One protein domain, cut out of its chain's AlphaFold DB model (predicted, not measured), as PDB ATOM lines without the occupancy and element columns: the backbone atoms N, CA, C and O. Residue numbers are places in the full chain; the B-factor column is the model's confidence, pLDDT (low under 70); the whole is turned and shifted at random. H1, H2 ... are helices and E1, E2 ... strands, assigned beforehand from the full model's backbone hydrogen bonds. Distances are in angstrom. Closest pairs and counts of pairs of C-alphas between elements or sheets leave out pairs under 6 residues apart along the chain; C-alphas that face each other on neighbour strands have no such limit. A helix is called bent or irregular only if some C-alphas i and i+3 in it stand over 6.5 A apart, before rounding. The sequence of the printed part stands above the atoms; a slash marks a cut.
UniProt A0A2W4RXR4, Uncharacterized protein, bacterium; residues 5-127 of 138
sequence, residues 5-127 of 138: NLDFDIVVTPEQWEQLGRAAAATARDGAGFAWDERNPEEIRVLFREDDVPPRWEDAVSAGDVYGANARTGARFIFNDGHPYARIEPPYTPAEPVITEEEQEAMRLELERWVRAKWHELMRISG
ATOM      1  N   ASN A   5     180.647  14.766-242.349       86.62
ATOM      2  CA  ASN A   5     179.845  14.049-243.330       86.62
ATOM      3  C   ASN A   5     180.548  14.077-244.691       86.62
ATOM      4  O   ASN A   5     180.988  15.133-245.144       86.62
ATOM      5  N   LEU A   6     180.638  12.920-245.330       87.25
ATOM      6  CA  LEU A   6     181.204  12.709-246.650       87.25
ATOM      7  C   LEU A   6     180.094  12.197-247.565       87.25
ATOM      8  O   LEU A   6     179.602  11.088-247.369       87.25
ATOM      9  N   ASP A   7     179.704  13.002-248.546       87.06
ATOM     10  CA  ASP A   7     178.712  12.591-249.538       87.06
ATOM     11  C   ASP A   7     179.328  11.598-250.538       87.06
ATOM     12  O   ASP A   7     180.509  11.689-250.916       87.06
ATOM     13  N   PHE A   8     178.523  10.617-250.934       84.38
ATOM     14  CA  PHE A   8     178.885   9.650-251.962       84.38
ATOM     15  C   PHE A   8     178.462  10.091-253.363       84.38
ATOM     16  O   PHE A   8     178.899   9.458-254.321       84.38
ATOM     17  N   ASP A   9     177.643  11.140-253.480       84.56
ATOM     18  CA  ASP A   9     177.065  11.664-254.721       84.56
ATOM     19  C   ASP A   9     176.327  10.582-255.531       84.56
ATOM     20  O   ASP A   9     176.291  10.587-256.763       84.56
ATOM     21  N   ILE A  10     175.739   9.615-254.823       80.69
ATOM     22  CA  ILE A  10     175.077   8.442-255.391       80.69
ATOM     23  C   ILE A  10     173.673   8.346-254.811       80.69
ATOM     24  O   ILE A  10     173.498   8.414-253.601       80.69
ATOM     25  N   VAL A  11     172.684   8.127-255.678       87.88
ATOM     26  CA  VAL A  11     171.305   7.856-255.262       87.88
ATOM     27  C   VAL A  11     171.093   6.351-255.105       87.88
ATOM     28  O   VAL A  11     171.461   5.562-255.984       87.88
ATOM     29  N   VAL A  12     170.487   5.956-253.989       86.88
ATOM     30  CA  VAL A  12     170.201   4.564-253.618       86.88
ATOM     31  C   VAL A  12     168.733   4.456-253.214       86.88
ATOM     32  O   VAL A  12     168.251   5.278-252.451       86.88
ATOM     33  N   THR A  13     167.984   3.467-253.699       91.88
ATOM     34  CA  THR A  13     166.606   3.246-253.216       91.88
ATOM     35  C   THR A  13     166.603   2.565-251.841       91.88
ATOM     36  O   THR A  13     167.594   1.929-251.477       91.88
ATOM     37  N   PRO A  14     165.499   2.614-251.072       92.06
ATOM     38  CA  PRO A  14     165.399   1.868-249.818       92.06
ATOM     39  C   PRO A  14     165.694   0.366-249.975       92.06
ATOM     40  O   PRO A  14     166.378  -0.208-249.131       92.06
ATOM     41  N   GLU A  15     165.261  -0.270-251.072       92.25
ATOM     42  CA  GLU A  15     165.552  -1.691-251.316       92.25
ATOM     43  C   GLU A  15     167.039  -1.944-251.601       92.25
ATOM     44  O   GLU A  15     167.613  -2.926-251.130       92.25
ATOM     45  N   GLN A  16     167.688  -1.049-252.353       92.50
ATOM     46  CA  GLN A  16     169.128  -1.129-252.608       92.50
ATOM     47  C   GLN A  16     169.931  -0.901-251.322       92.50
ATOM     48  O   GLN A  16     170.939  -1.570-251.093       92.50
ATOM     49  N   TRP A  17     169.473  -0.001-250.453       94.38
ATOM     50  CA  TRP A  17     170.081   0.211-249.145       94.38
ATOM     51  C   TRP A  17     169.967  -1.031-248.258       94.38
ATOM     52  O   TRP A  17     170.951  -1.469-247.662       94.38
ATOM     53  N   GLU A  18     168.796  -1.662-248.226       93.50
ATOM     54  CA  GLU A  18     168.608  -2.920-247.506       93.50
ATOM     55  C   GLU A  18     169.521  -4.030-248.057       93.50
ATOM     56  O   GLU A  18     170.114  -4.793-247.292       93.50
ATOM     57  N   GLN A  19     169.706  -4.098-249.379       93.25
ATOM     58  CA  GLN A  19     170.647  -5.023-250.012       93.25
ATOM     59  C   GLN A  19     172.098  -4.771-249.567       93.25
ATOM     60  O   GLN A  19     172.817  -5.733-249.278       93.25
ATOM     61  N   LEU A  20     172.521  -3.506-249.457       93.38
ATOM     62  CA  LEU A  20     173.828  -3.135-248.896       93.38
ATOM     63  C   LEU A  20     173.949  -3.587-247.438       93.38
ATOM     64  O   LEU A  20     174.944  -4.215-247.073       93.38
ATOM     65  N   GLY A  21     172.926  -3.337-246.619       92.56
ATOM     66  CA  GLY A  21     172.885  -3.758-245.219       92.56
ATOM     67  C   GLY A  21     173.013  -5.273-245.049       92.56
ATOM     68  O   GLY A  21     173.845  -5.759-244.280       92.56
ATOM     69  N   ARG A  22     172.266  -6.048-245.842       92.00
ATOM     70  CA  ARG A  22     172.348  -7.518-245.847       92.00
ATOM     71  C   ARG A  22     173.726  -8.018-246.289       92.00
ATOM     72  O   ARG A  22     174.243  -8.962-245.693       92.00
ATOM     73  N   ALA A  23     174.346  -7.384-247.286       91.50
ATOM     74  CA  ALA A  23     175.705  -7.717-247.721       91.50
ATOM     75  C   ALA A  23     176.754  -7.405-246.636       91.50
ATOM     76  O   ALA A  23     177.638  -8.225-246.371       91.50
ATOM     77  N   ALA A  24     176.621  -6.266-245.952       89.94
ATOM     78  CA  ALA A  24     177.442  -5.909-244.797       89.94
ATOM     79  C   ALA A  24     177.305  -6.938-243.660       89.94
ATOM     80  O   ALA A  24     178.307  -7.408-243.124       89.94
ATOM     81  N   ALA A  25     176.080  -7.349-243.322       88.12
ATOM     82  CA  ALA A  25     175.839  -8.358-242.291       88.12
ATOM     83  C   ALA A  25     176.380  -9.748-242.672       88.12
ATOM     84  O   ALA A  25     176.924 -10.451-241.818       88.12
ATOM     85  N   ALA A  26     176.271 -10.147-243.942       87.31
ATOM     86  CA  ALA A  26     176.784 -11.430-244.422       87.31
ATOM     87  C   ALA A  26     178.318 -11.502-244.346       87.31
ATOM     88  O   ALA A  26     178.872 -12.491-243.866       87.31
ATOM     89  N   THR A  27     178.996 -10.427-244.753       80.12
ATOM     90  CA  THR A  27     180.466 -10.345-244.780       80.12
ATOM     91  C   THR A  27     181.097 -10.022-243.424       80.12
ATOM     92  O   THR A  27     182.316 -10.130-243.267       80.12
ATOM     93  N   ALA A  28     180.291  -9.702-242.407       72.75
ATOM     94  CA  ALA A  28     180.762  -9.506-241.038       72.75
ATOM     95  C   ALA A  28     181.499 -10.745-240.490       72.75
ATOM     96  O   ALA A  28     182.464 -10.605-239.740       72.75
ATOM     97  N   ARG A  29     181.082 -11.955-240.898       64.62
ATOM     98  CA  ARG A  29     181.726 -13.225-240.507       64.62
ATOM     99  C   ARG A  29     183.055 -13.470-241.215       64.62
ATOM    100  O   ARG A  29     183.964 -14.015-240.600       64.62
ATOM    101  N   ASP A  30     183.160 -13.033-242.467       65.69
ATOM    102  CA  ASP A  30     184.368 -13.166-243.294       65.69
ATOM    103  C   ASP A  30     185.389 -12.063-243.008       65.69
ATOM    104  O   ASP A  30     186.532 -12.109-243.456       65.69
ATOM    105  N   GLY A  31     184.979 -11.064-242.231       65.50
ATOM    106  CA  GLY A  31     185.855 -10.025-241.747       65.50
ATOM    107  C   GLY A  31     186.054  -8.849-242.700       65.50
ATOM    108  O   GLY A  31     187.082  -8.190-242.625       65.50
ATOM    109  N   ALA A  32     185.067  -8.511-243.530       71.25
ATOM    110  CA  ALA A  32     185.154  -7.355-244.437       71.25
ATOM    111  C   ALA A  32     185.130  -5.972-243.735       71.25
ATOM    112  O   ALA A  32     185.257  -4.934-244.382       71.25
ATOM    113  N   GLY A  33     184.957  -5.943-242.407       85.06
ATOM    114  CA  GLY A  33     184.971  -4.700-241.625       85.06
ATOM    115  C   GLY A  33     183.645  -3.937-241.637       85.06
ATOM    116  O   GLY A  33     183.634  -2.742-241.365       85.06
ATOM    117  N   PHE A  34     182.524  -4.606-241.912       88.81
ATOM    118  CA  PHE A  34     181.190  -4.006-241.850       88.81
ATOM    119  C   PHE A  34     180.334  -4.627-240.745       88.81
ATOM    120  O   PHE A  34     180.474  -5.806-240.416       88.81
ATOM    121  N   ALA A  35     179.419  -3.834-240.187       88.69
ATOM    122  CA  ALA A  35     178.383  -4.313-239.283       88.69
ATOM    123  C   ALA A  35     177.055  -3.598-239.552       88.69
ATOM    124  O   ALA A  35     176.990  -2.371-239.552       88.69
ATOM    125  N   TRP A  36     175.985  -4.372-239.713       90.38
ATOM    126  CA  TRP A  36     174.627  -3.875-239.928       90.38
ATOM    127  C   TRP A  36     173.645  -4.640-239.035       90.38
ATOM    128  O   TRP A  36     173.850  -5.825-238.767       90.38
ATOM    129  N   ASP A  37     172.621  -3.948-238.540       87.31
ATOM    130  CA  ASP A  37     171.573  -4.500-237.677       87.31
ATOM    131  C   ASP A  37     170.208  -4.135-238.266       87.31
ATOM    132  O   ASP A  37     169.902  -2.959-238.437       87.31
ATOM    133  N   GLU A  38     169.366  -5.136-238.525       86.62
ATOM    134  CA  GLU A  38     168.000  -4.951-239.035       86.62
ATOM    135  C   GLU A  38     167.130  -4.076-238.115       86.62
ATOM    136  O   GLU A  38     166.152  -3.485-238.568       86.62
ATOM    137  N   ARG A  39     167.476  -3.962-236.823       86.44
ATOM    138  CA  ARG A  39     166.794  -3.066-235.870       86.44
ATOM    139  C   ARG A  39     167.150  -1.595-236.069       86.44
ATOM    140  O   ARG A  39     166.394  -0.739-235.624       86.44
ATOM    141  N   ASN A  40     168.284  -1.313-236.707       87.12
ATOM    142  CA  ASN A  40     168.755   0.025-237.055       87.12
ATOM    143  C   ASN A  40     169.127   0.038-238.546       87.12
ATOM    144  O   ASN A  40     170.301   0.195-238.891       87.12
ATOM    145  N   PRO A  41     168.146  -0.171-239.444       90.12
ATOM    146  CA  PRO A  41     168.427  -0.469-240.840       90.12
ATOM    147  C   PRO A  41     169.074   0.709-241.567       90.12
ATOM    148  O   PRO A  41     169.754   0.490-242.561       90.12
ATOM    149  N   GLU A  42     168.907   1.934-241.066       91.25
ATOM    150  CA  GLU A  42     169.419   3.179-241.647       91.25
ATOM    151  C   GLU A  42     170.943   3.351-241.520       91.25
ATOM    152  O   GLU A  42     171.499   4.238-242.164       91.25
ATOM    153  N   GLU A  43     171.627   2.522-240.719       93.19
ATOM    154  CA  GLU A  43     173.054   2.676-240.411       93.19
ATOM    155  C   GLU A  43     173.858   1.401-240.703       93.19
ATOM    156  O   GLU A  43     173.633   0.348-240.106       93.19
ATOM    157  N   ILE A  44     174.880   1.520-241.553       92.56
ATOM    158  CA  ILE A  44     175.919   0.499-241.735       92.56
ATOM    159  C   ILE A  44     177.207   1.011-241.088       92.56
ATOM    160  O   ILE A  44     177.749   2.044-241.480       92.56
ATOM    161  N   ARG A  45     177.730   0.288-240.099       91.06
ATOM    162  CA  ARG A  45     178.988   0.634-239.422       91.06
ATOM    163  C   ARG A  45     180.179   0.088-240.196       91.06
ATOM    164  O   ARG A  45     180.163  -1.068-240.618       91.06
ATOM    165  N   VAL A  46     181.221   0.905-240.310       89.56
ATOM    166  CA  VAL A  46     182.513   0.557-240.907       89.56
ATOM    167  C   VAL A  46     183.562   0.530-239.807       89.56
ATOM    168  O   VAL A  46     183.754   1.506-239.077       89.56
ATOM    169  N   LEU A  47     184.219  -0.610-239.668       86.69
ATOM    170  CA  LEU A  47     185.094  -0.943-238.558       86.69
ATOM    171  C   LEU A  47     186.546  -0.919-239.024       86.69
ATOM    172  O   LEU A  47     186.859  -1.456-240.085       86.69
ATOM    173  N   PHE A  48     187.431  -0.351-238.209       82.44
ATOM    174  CA  PHE A  48     188.862  -0.521-238.421       82.44
ATOM    175  C   PHE A  48     189.287  -1.954-238.120       82.44
ATOM    176  O   PHE A  48     188.797  -2.581-237.171       82.44
ATOM    177  N   ARG A  49     190.232  -2.451-238.917       77.75
ATOM    178  CA  ARG A  49     190.869  -3.754-238.729       77.75
ATOM    179  C   ARG A  49     192.372  -3.624-238.896       77.75
ATOM    180  O   ARG A  49     192.831  -2.744-239.606       77.75
ATOM    181  N   GLU A  50     193.110  -4.545-238.292       72.56
ATOM    182  CA  GLU A  50     194.577  -4.571-238.342       72.56
ATOM    183  C   GLU A  50     195.117  -4.597-239.779       72.56
ATOM    184  O   GLU A  50     195.971  -3.790-240.122       72.56
ATOM    185  N   ASP A  51     194.537  -5.428-240.651       74.75
ATOM    186  CA  ASP A  51     194.948  -5.541-242.062       74.75
ATOM    187  C   ASP A  51     194.267  -4.527-243.004       74.75
ATOM    188  O   ASP A  51     194.472  -4.554-244.217       74.75
ATOM    189  N   ASP A  52     193.381  -3.683-242.473       76.81
ATOM    190  CA  ASP A  52     192.481  -2.831-243.252       76.81
ATOM    191  C   ASP A  52     192.115  -1.580-242.448       76.81
ATOM    192  O   ASP A  52     190.975  -1.307-242.050       76.81
ATOM    193  N   VAL A  53     193.170  -0.830-242.171       81.31
ATOM    194  CA  VAL A  53     193.154   0.485-241.559       81.31
ATOM    195  C   VAL A  53     194.097   1.375-242.368       81.31
ATOM    196  O   VAL A  53     195.098   0.892-242.903       81.31
ATOM    197  N   PRO A  54     193.792   2.671-242.523       80.94
ATOM    198  CA  PRO A  54     194.747   3.586-243.129       80.94
ATOM    199  C   PRO A  54     196.079   3.600-242.343       80.94
ATOM    200  O   PRO A  54     196.027   3.561-241.112       80.94
ATOM    201  N   PRO A  55     197.254   3.695-242.997       79.19
ATOM    202  CA  PRO A  55     198.558   3.623-242.326       79.19
ATOM    203  C   PRO A  55     198.722   4.564-241.126       79.19
ATOM    204  O   PRO A  55     199.309   4.201-240.113       79.19
ATOM    205  N   ARG A  56     198.177   5.785-241.193       75.25
ATOM    206  CA  ARG A  56     198.266   6.748-240.079       75.25
ATOM    207  C   ARG A  56     197.233   6.514-238.975       75.25
ATOM    208  O   ARG A  56     197.159   7.286-238.027       75.25
ATOM    209  N   TRP A  57     196.414   5.480-239.113       76.44
ATOM    210  CA  TRP A  57     195.338   5.114-238.201       76.44
ATOM    211  C   TRP A  57     195.569   3.742-237.560       76.44
ATOM    212  O   TRP A  57     194.706   3.274-236.826       76.44
ATOM    213  N   GLU A  58     196.726   3.112-237.776       75.62
ATOM    214  CA  GLU A  58     197.085   1.810-237.193       75.62
ATOM    215  C   GLU A  58     196.954   1.805-235.657       75.62
ATOM    216  O   GLU A  58     196.369   0.882-235.095       75.62
ATOM    217  N   ASP A  59     197.336   2.896-234.982       69.75
ATOM    218  CA  ASP A  59     197.181   3.073-233.525       69.75
ATOM    219  C   ASP A  59     195.713   3.111-233.050       69.75
ATOM    220  O   ASP A  59     195.410   2.965-231.859       69.75
ATOM    221  N   ALA A  60     194.768   3.337-233.968       64.38
ATOM    222  CA  ALA A  60     193.341   3.283-233.683       64.38
ATOM    223  C   ALA A  60     192.801   1.845-233.650       64.38
ATOM    224  O   ALA A  60     191.705   1.619-233.123       64.38
ATOM    225  N   VAL A  61     193.560   0.877-234.166       61.41
ATOM    226  CA  VAL A  61     193.283  -0.550-234.020       61.41
ATOM    227  C   VAL A  61     193.913  -1.002-232.709       61.41
ATOM    228  O   VAL A  61     195.123  -0.957-232.524       61.41
ATOM    229  N   SER A  62     193.097  -1.433-231.747       54.06
ATOM    230  CA  SER A  62     193.660  -2.096-230.570       54.06
ATOM    231  C   SER A  62     194.249  -3.437-231.002       54.06
ATOM    232  O   SER A  62     193.491  -4.322-231.399       54.06
ATOM    233  N   ALA A  63     195.576  -3.576-230.905       45.09
ATOM    234  CA  ALA A  63     196.262  -4.859-231.014       45.09
ATOM    235  C   ALA A  63     195.562  -5.864-230.087       45.09
ATOM    236  O   ALA A  63     195.330  -5.583-228.906       45.09
ATOM    237  N   GLY A  64     195.121  -6.985-230.653       47.06
ATOM    238  CA  GLY A  64     194.279  -7.945-229.956       47.06
ATOM    239  C   GLY A  64     194.960  -8.522-228.717       47.06
ATOM    240  O   GLY A  64     195.902  -9.283-228.861       47.06
ATOM    241  N   ASP A  65     194.467  -8.166-227.523       37.06
ATOM    242  CA  ASP A  65     194.407  -9.046-226.336       37.06
ATOM    243  C   ASP A  65     193.668  -8.405-225.141       37.06
ATOM    244  O   ASP A  65     194.060  -8.504-223.977       37.06
ATOM    245  N   VAL A  66     192.540  -7.737-225.400       38.06
ATOM    246  CA  VAL A  66     191.607  -7.366-224.328       38.06
ATOM    247  C   VAL A  66     190.295  -8.078-224.596       38.06
ATOM    248  O   VAL A  66     189.648  -7.855-225.616       38.06
ATOM    249  N   TYR A  67     189.902  -8.971-223.692       31.22
ATOM    250  CA  TYR A  67     188.590  -9.611-223.703       31.22
ATOM    251  C   TYR A  67     187.509  -8.509-223.745       31.22
ATOM    252  O   TYR A  67     187.343  -7.774-222.774       31.22
ATOM    253  N   GLY A  68     186.836  -8.337-224.890       38.06
ATOM    254  CA  GLY A  68     185.929  -7.205-225.146       38.06
ATOM    255  C   GLY A  68     186.507  -6.049-225.979       38.06
ATOM    256  O   GLY A  68     185.934  -4.961-225.958       38.06
ATOM    257  N   ALA A  69     187.612  -6.254-226.710       39.41
ATOM    258  CA  ALA A  69     188.125  -5.317-227.710       39.41
ATOM    259  C   ALA A  69     187.080  -5.109-228.819       39.41
ATOM    260  O   ALA A  69     187.014  -5.832-229.811       39.41
ATOM    261  N   ASN A  70     186.202  -4.132-228.604       51.12
ATOM    262  CA  ASN A  70     185.193  -3.734-229.567       51.12
ATOM    263  C   ASN A  70     185.915  -3.170-230.792       51.12
ATOM    264  O   ASN A  70     186.670  -2.204-230.665       51.12
ATOM    265  N   ALA A  71     185.681  -3.764-231.963       60.00
ATOM    266  CA  ALA A  71     186.113  -3.193-233.231       60.00
ATOM    267  C   ALA A  71     185.705  -1.711-233.268       60.00
ATOM    268  O   ALA A  71     184.533  -1.381-233.058       60.00
ATOM    269  N   ARG A  72     186.679  -0.809-233.438       74.06
ATOM    270  CA  ARG A  72     186.404   0.629-233.408       74.06
ATOM    271  C   ARG A  72     185.767   1.038-234.725       74.06
ATOM    272  O   ARG A  72     186.285   0.725-235.794       74.06
ATOM    273  N   THR A  73     184.646   1.741-234.641       79.88
ATOM    274  CA  THR A  73     184.001   2.340-235.807       79.88
ATOM    275  C   THR A  73     184.878   3.475-236.324       79.88
ATOM    276  O   THR A  73     185.150   4.408-235.576       79.88
ATOM    277  N   GLY A  74     185.318   3.393-237.580       81.44
ATOM    278  CA  GLY A  74     186.001   4.493-238.270       81.44
ATOM    279  C   GLY A  74     185.026   5.413-239.008       81.44
ATOM    280  O   GLY A  74     185.244   6.620-239.116       81.44
ATOM    281  N   ALA A  75     183.913   4.851-239.490       90.31
ATOM    282  CA  ALA A  75     182.843   5.597-240.143       90.31
ATOM    283  C   ALA A  75     181.495   4.872-240.043       90.31
ATOM    284  O   ALA A  75     181.419   3.675-239.761       90.31
ATOM    285  N   ARG A  76     180.418   5.604-240.318       93.00
ATOM    286  CA  ARG A  76     179.058   5.076-240.451       93.00
ATOM    287  C   ARG A  76     178.479   5.519-241.776       93.00
ATOM    288  O   ARG A  76     178.488   6.711-242.059       93.00
ATOM    289  N   PHE A  77     177.967   4.596-242.571       94.56
ATOM    290  CA  PHE A  77     177.167   4.930-243.742       94.56
ATOM    291  C   PHE A  77     175.718   5.077-243.299       94.56
ATOM    292  O   PHE A  77     175.183   4.182-242.644       94.56
ATOM    293  N   ILE A  78     175.106   6.204-243.638       94.12
ATOM    294  CA  ILE A  78     173.762   6.574-243.205       94.12
ATOM    295  C   ILE A  78     172.894   6.761-244.438       94.12
ATOM    296  O   ILE A  78     173.278   7.491-245.352       94.12
ATOM    297  N   PHE A  79     171.720   6.134-244.447       91.75
ATOM    298  CA  PHE A  79     170.702   6.382-245.460       91.75
ATOM    299  C   PHE A  79     169.930   7.661-245.146       91.75
ATOM    300  O   PHE A  79     169.337   7.781-244.077       91.75
ATOM    301  N   ASN A  80     169.909   8.608-246.081       89.44
ATOM    302  CA  ASN A  80     169.150   9.846-245.941       89.44
ATOM    303  C   ASN A  80     168.295  10.083-247.182       89.44
ATOM    304  O   ASN A  80     168.742  10.709-248.139       89.44
ATOM    305  N   ASP A  81     167.079   9.537-247.156       85.75
ATOM    306  CA  ASP A  81     166.047   9.737-248.183       85.75
ATOM    307  C   ASP A  81     166.568   9.572-249.623       85.75
ATOM    308  O   ASP A  81     166.396  10.413-250.499       85.75
ATOM    309  N   GLY A  82     167.301   8.483-249.847       87.25
ATOM    310  CA  GLY A  82     167.882   8.156-251.144       87.25
ATOM    311  C   GLY A  82     169.295   8.680-251.391       87.25
ATOM    312  O   GLY A  82     169.929   8.245-252.347       87.25
ATOM    313  N   HIS A  83     169.822   9.536-250.517       89.12
ATOM    314  CA  HIS A  83     171.160  10.122-250.611       89.12
ATOM    315  C   HIS A  83     172.037   9.655-249.440       89.12
ATOM    316  O   HIS A  83     172.109  10.329-248.409       89.12
ATOM    317  N   PRO A  84     172.665   8.468-249.525       91.56
ATOM    318  CA  PRO A  84     173.560   8.003-248.484       91.56
ATOM    319  C   PRO A  84     174.804   8.883-248.343       91.56
ATOM    320  O   PRO A  84     175.386   9.336-249.327       91.56
ATOM    321  N   TYR A  85     175.261   9.038-247.104       92.69
ATOM    322  CA  TYR A  85     176.517   9.709-246.776       92.69
ATOM    323  C   TYR A  85     177.289   8.922-245.715       92.69
ATOM    324  O   TYR A  85     176.719   8.130-244.962       92.69
ATOM    325  N   ALA A  86     178.597   9.146-245.625       92.88
ATOM    326  CA  ALA A  86     179.421   8.655-244.530       92.88
ATOM    327  C   ALA A  86     179.567   9.710-243.436       92.88
ATOM    328  O   ALA A  86     180.061  10.803-243.683       92.88
ATOM    329  N   ARG A  87     179.236   9.360-242.197       92.00
ATOM    330  CA  ARG A  87     179.652  10.094-241.005       92.00
ATOM    331  C   ARG A  87     180.968   9.513-240.504       92.00
ATOM    332  O   ARG A  87     181.010   8.377-240.033       92.00
ATOM    333  N   ILE A  88     182.040  10.284-240.622       86.56
ATOM    334  CA  ILE A  88     183.375   9.906-240.159       86.56
ATOM    335  C   ILE A  88     183.462  10.199-238.661       86.56
ATOM    336  O   ILE A  88     183.286  11.341-238.230       86.56
ATOM    337  N   GLU A  89     183.714   9.158-237.873       77.00
ATOM    338  CA  GLU A  89     183.823   9.229-236.415       77.00
ATOM    339  C   GLU A  89     185.213   8.739-236.014       77.00
ATOM    340  O   GLU A  89     185.376   7.569-235.672       77.00
ATOM    341  N   PRO A  90     186.240   9.603-236.095       67.06
ATOM    342  CA  PRO A  90     187.577   9.189-235.724       67.06
ATOM    343  C   PRO A  90     187.573   8.780-234.243       67.06
ATOM    344  O   PRO A  90     187.087   9.548-233.403       67.06
ATOM    345  N   PRO A  91     188.064   7.581-233.887       65.25
ATOM    346  CA  PRO A  91     188.143   7.167-232.501       65.25
ATOM    347  C   PRO A  91     188.986   8.175-231.734       65.25
ATOM    348  O   PRO A  91     190.001   8.662-232.225       65.25
ATOM    349  N   TYR A  92     188.538   8.492-230.524       56.97
ATOM    350  CA  TYR A  92     189.249   9.401-229.641       56.97
ATOM    351  C   TYR A  92     190.673   8.881-229.411       56.97
ATOM    352  O   TYR A  92     190.850   7.836-228.779       56.97
ATOM    353  N   THR A  93     191.674   9.582-229.944       54.62
ATOM    354  CA  THR A  93     193.091   9.316-229.683       54.62
ATOM    355  C   THR A  93     193.466  10.070-228.402       54.62
ATOM    356  O   THR A  93     193.480  11.299-228.414       54.62
ATOM    357  N   PRO A  94     193.701   9.381-227.268       45.84
ATOM    358  CA  PRO A  94     193.841  10.019-225.955       45.84
ATOM    359  C   PRO A  94     195.193  10.712-225.722       45.84
ATOM    360  O   PRO A  94     195.395  11.301-224.665       45.84
ATOM    361  N   ALA A  95     196.118  10.656-226.679       50.62
ATOM    362  CA  ALA A  95     197.333  11.453-226.653       50.62
ATOM    363  C   ALA A  95     197.220  12.507-227.753       50.62
ATOM    364  O   ALA A  95     196.870  12.167-228.879       50.62
ATOM    365  N   GLU A  96     197.503  13.765-227.434       47.16
ATOM    366  CA  GLU A  96     197.904  14.756-228.428       47.16
ATOM    367  C   GLU A  96     199.410  14.552-228.650       47.16
ATOM    368  O   GLU A  96     200.207  15.047-227.846       47.16
ATOM    369  N   PRO A  97     199.880  13.832-229.692       56.31
ATOM    370  CA  PRO A  97     201.178  14.197-230.222       56.31
ATOM    371  C   PRO A  97     201.073  15.656-230.678       56.31
ATOM    372  O   PRO A  97     199.997  16.134-231.048       56.31
ATOM    373  N   VAL A  98     202.191  16.373-230.678       59.88
ATOM    374  CA  VAL A  98     202.294  17.648-231.391       59.88
ATOM    375  C   VAL A  98     202.257  17.317-232.888       59.88
ATOM    376  O   VAL A  98     203.288  17.276-233.544       59.88
ATOM    377  N   ILE A  99     201.075  16.958-233.393       68.44
ATOM    378  CA  ILE A  99     200.819  16.699-234.805       68.44
ATOM    379  C   ILE A  99     200.603  18.063-235.448       68.44
ATOM    380  O   ILE A  99     199.737  18.830-235.013       68.44
ATOM    381  N   THR A 100     201.390  18.367-236.470       79.44
ATOM    382  CA  THR A 100     201.238  19.600-237.247       79.44
ATOM    383  C   THR A 100     199.883  19.637-237.961       79.44
ATOM    384  O   THR A 100     199.263  18.602-238.208       79.44
ATOM    385  N   GLU A 101     199.409  20.828-238.332       79.62
ATOM    386  CA  GLU A 101     198.178  20.958-239.130       79.62
ATOM    387  C   GLU A 101     198.270  20.183-240.458       79.62
ATOM    388  O   GLU A 101     197.299  19.553-240.873       79.62
ATOM    389  N   GLU A 102     199.451  20.156-241.086       83.12
ATOM    390  CA  GLU A 102     199.707  19.403-242.322       83.12
ATOM    391  C   GLU A 102     199.549  17.891-242.128       83.12
ATOM    392  O   GLU A 102     198.950  17.205-242.959       83.12
ATOM    393  N   GLU A 103     200.053  17.354-241.018       80.62
ATOM    394  CA  GLU A 103     199.908  15.938-240.690       80.62
ATOM    395  C   GLU A 103     198.457  15.586-240.343       80.62
ATOM    396  O   GLU A 103     197.965  14.549-240.791       80.62
ATOM    397  N   GLN A 104     197.738  16.453-239.622       78.25
ATOM    398  CA  GLN A 104     196.307  16.257-239.352       78.25
ATOM    399  C   GLN A 104     195.486  16.232-240.645       78.25
ATOM    400  O   GLN A 104     194.595  15.395-240.811       78.25
ATOM    401  N   GLU A 105     195.807  17.120-241.582       81.94
ATOM    402  CA  GLU A 105     195.181  17.176-242.897       81.94
ATOM    403  C   GLU A 105     195.510  15.931-243.737       81.94
ATOM    404  O   GLU A 105     194.622  15.344-244.359       81.94
ATOM    405  N   ALA A 106     196.754  15.452-243.697       84.69
ATOM    406  CA  ALA A 106     197.141  14.211-244.364       84.69
ATOM    407  C   ALA A 106     196.392  12.995-243.793       84.69
ATOM    408  O   ALA A 106     195.846  12.200-244.559       84.69
ATOM    409  N   MET A 107     196.305  12.876-242.462       82.88
ATOM    410  CA  MET A 107     195.525  11.832-241.784       82.88
ATOM    411  C   MET A 107     194.049  11.877-242.180       82.88
ATOM    412  O   MET A 107     193.426  10.829-242.366       82.88
ATOM    413  N   ARG A 108     193.493  13.086-242.325       83.56
ATOM    414  CA  ARG A 108     192.106  13.306-242.742       83.56
ATOM    415  C   ARG A 108     191.859  12.796-244.155       83.56
ATOM    416  O   ARG A 108     190.947  12.003-244.367       83.56
ATOM    417  N   LEU A 109     192.671  13.241-245.113       87.19
ATOM    418  CA  LEU A 109     192.536  12.852-246.518       87.19
ATOM    419  C   LEU A 109     192.702  11.340-246.702       87.19
ATOM    420  O   LEU A 109     192.031  10.737-247.539       87.19
ATOM    421  N   GLU A 110     193.580  10.722-245.916       87.75
ATOM    422  CA  GLU A 110     193.777   9.276-245.912       87.75
ATOM    423  C   GLU A 110     192.522   8.534-245.430       87.75
ATOM    424  O   GLU A 110     192.060   7.607-246.102       87.75
ATOM    425  N   LEU A 111     191.915   8.995-244.329       87.81
ATOM    426  CA  LEU A 111     190.679   8.419-243.805       87.81
ATOM    427  C   LEU A 111     189.520   8.584-244.791       87.81
ATOM    428  O   LEU A 111     188.811   7.623-245.064       87.81
ATOM    429  N   GLU A 112     189.350   9.765-245.387       90.06
ATOM    430  CA  GLU A 112     188.310  10.006-246.395       90.06
ATOM    431  C   GLU A 112     188.463   9.080-247.607       90.06
ATOM    432  O   GLU A 112     187.484   8.489-248.067       90.06
ATOM    433  N   ARG A 113     189.693   8.895-248.105       90.38
ATOM    434  CA  ARG A 113     189.973   7.958-249.206       90.38
ATOM    435  C   ARG A 113     189.621   6.524-248.832       90.38
ATOM    436  O   ARG A 113     189.007   5.830-249.642       90.38
ATOM    437  N   TRP A 114     189.972   6.093-247.625       90.88
ATOM    438  CA  TRP A 114     189.621   4.763-247.131       90.88
ATOM    439  C   TRP A 114     188.105   4.581-246.988       90.88
ATOM    440  O   TRP A 114     187.566   3.589-247.470       90.88
ATOM    441  N   VAL A 115     187.385   5.568-246.443       91.38
ATOM    442  CA  VAL A 115     185.914   5.545-246.339       91.38
ATOM    443  C   VAL A 115     185.259   5.420-247.721       91.38
ATOM    444  O   VAL A 115     184.343   4.613-247.896       91.38
ATOM    445  N   ARG A 116     185.748   6.149-248.736       92.06
ATOM    446  CA  ARG A 116     185.266   6.001-250.126       92.06
ATOM    447  C   ARG A 116     185.583   4.621-250.704       92.06
ATOM    448  O   ARG A 116     184.739   4.034-251.378       92.06
ATOM    449  N   ALA A 117     186.771   4.081-250.434       90.81
ATOM    450  CA  ALA A 117     187.131   2.730-250.859       90.81
ATOM    451  C   ALA A 117     186.203   1.679-250.231       90.81
ATOM    452  O   ALA A 117     185.733   0.785-250.934       90.81
ATOM    453  N   LYS A 118     185.859   1.841-248.949       92.25
ATOM    454  CA  LYS A 118     184.907   0.985-248.232       92.25
ATOM    455  C   LYS A 118     183.504   1.047-248.814       92.25
ATOM    456  O   LYS A 118     182.856   0.014-248.958       92.25
ATOM    457  N   TRP A 119     183.052   2.232-249.209       92.19
ATOM    458  CA  TRP A 119     181.793   2.376-249.930       92.19
ATOM    459  C   TRP A 119     181.808   1.589-251.248       92.19
ATOM    460  O   TRP A 119     180.930   0.763-251.488       92.19
ATOM    461  N   HIS A 120     182.846   1.763-252.071       90.56
ATOM    462  CA  HIS A 120     182.986   1.019-253.328       90.56
ATOM    463  C   HIS A 120     183.085  -0.496-253.122       90.56
ATOM    464  O   HIS A 120     182.541  -1.266-253.915       90.56
ATOM    465  N   GLU A 121     183.765  -0.938-252.067       90.88
ATOM    466  CA  GLU A 121     183.837  -2.347-251.700       90.88
ATOM    467  C   GLU A 121     182.450  -2.898-251.368       90.88
ATOM    468  O   GLU A 121     182.065  -3.912-251.949       90.88
ATOM    469  N   LEU A 122     181.688  -2.208-250.512       91.31
ATOM    470  CA  LEU A 122     180.333  -2.594-250.118       91.31
ATOM    471  C   LEU A 122     179.384  -2.678-251.329       91.31
ATOM    472  O   LEU A 122     178.647  -3.652-251.511       91.31
ATOM    473  N   MET A 123     179.460  -1.687-252.213       90.25
ATOM    474  CA  MET A 123     178.744  -1.672-253.490       90.25
ATOM    475  C   MET A 123     179.107  -2.884-254.362       90.25
ATOM    476  O   MET A 123     178.232  -3.575-254.880       90.25
ATOM    477  N   ARG A 124     180.401  -3.209-254.473       88.75
ATOM    478  CA  ARG A 124     180.874  -4.367-255.241       88.75
ATOM    479  C   ARG A 124     180.392  -5.696-254.649       88.75
ATOM    480  O   ARG A 124     179.937  -6.548-255.406       88.75
ATOM    481  N   ILE A 125     180.495  -5.900-253.333       89.56
ATOM    482  CA  ILE A 125     180.092  -7.167-252.686       89.56
ATOM    483  C   ILE A 125     178.578  -7.369-252.680       89.56
ATOM    484  O   ILE A 125     178.116  -8.503-252.763       89.56
ATOM    485  N   SER A 126     177.801  -6.285-252.623       87.31
ATOM    486  CA  SER A 126     176.340  -6.355-252.719       87.31
ATOM    487  C   SER A 126     175.858  -6.697-254.131       87.31
ATOM    488  O   SER A 126     174.688  -7.028-254.306       87.31
ATOM    489  N   GLY A 127     176.736  -6.639-255.140       85.81
ATOM    490  CA  GLY A 127     176.375  -6.832-256.543       85.81
ATOM    491  C   GLY A 127     175.626  -5.642-257.145       85.81
ATOM    492  O   GLY A 127     175.140  -5.734-258.274       85.81
TER     493      GLY A 127
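AT A GLANCE: This is residues 5 to 127 of the 138 residues of an uncharacterized protein of bacterium (UniProt A0A2W4RXR4). A small twisted sheet of five short strands has helices over one face: the long H3 runs slantwise over E5 and E4, and H1 packs beside its last turns, over the E2 edge. The other face has no named helix, the small H2 lies off the sheet near the first part of H3, and residues 94 to 102, including the first two residues of H3, stick out. The printed part has 123 residues, with three named helices and five named strands in the order E1 H1 E2 E3 H2 E4 E5 H3; the class is mixed, helices and strands. The sheet's order is E1 E5 E4 E3 E2, all antiparallel. The whole is compact, with a radius of gyration of the C-alphas of 14.9 A and spans of 46 by 34 by 22 A.

IN THESE COORDINATES: E1, residues 5 to 7, begins at C-alpha 5 (179.845, 14.049, -243.330). H1, residues 14 to 27, is 20.0 A long and begins at C-alpha 14 (165.399, 1.868, -249.818). E2 is residues 34 to 36, and E3, residues 43 to 47, is 12.7 A long. H2 is residues 55 to 60 and is irregular: C-alphas 56 and 59 are 7.6 A apart. E4, residues 73 to 78, is 13.3 A long, and E5 is residues 85 to 88. H3, residues 101 to 126, is 37.5 A long and ends at C-alpha 126 (176.340, -6.355, -252.719).

HOW THE PARTS SIT: E1 and E2 are the edge strands. N 6 and O 86 of E1 and E5 are 2.7 A apart, within hydrogen-bond range. In the hairpin E4 and E5, N 76 and O 87 are 2.8 A apart; between E4 and E3, N 46 and O 75 are 2.8 A apart; in the hairpin E2 and E3, N 45 and O 35 are 2.8 A apart. H1 and H3 are on the same face, forming two layers, helices on one face of a sheet, at heights over the sheet of 8.1 A and 8.5 A. With residues 122 to 126 alone, H3 touches H1, about perpendicular at 81 degrees; the closest C-alphas, of Ala 23 and Ser 126, are 5.2 A apart. H2 is not on the sheet and only just touches H3, with 3 pairs of C-alphas within 8 A, the closest those of Arg 56 and Met 107, 6.0 A. Every O i to N i+4 pair is within hydrogen-bond range in H1 and H3; H2 has 0 of 2, and 1 of 3 O i to N i+3 pairs.

THE WHOLE: The C-alphas farthest apart are those of Glu 15 and Val 98, 46.1 A. The printed part has no cut. The links H2 to E4 and E5 to H3 are long. The mean pLDDT of the printed part is 79.8, with residues 29 to 31, 59 to 71 and 90 to 99 under 70.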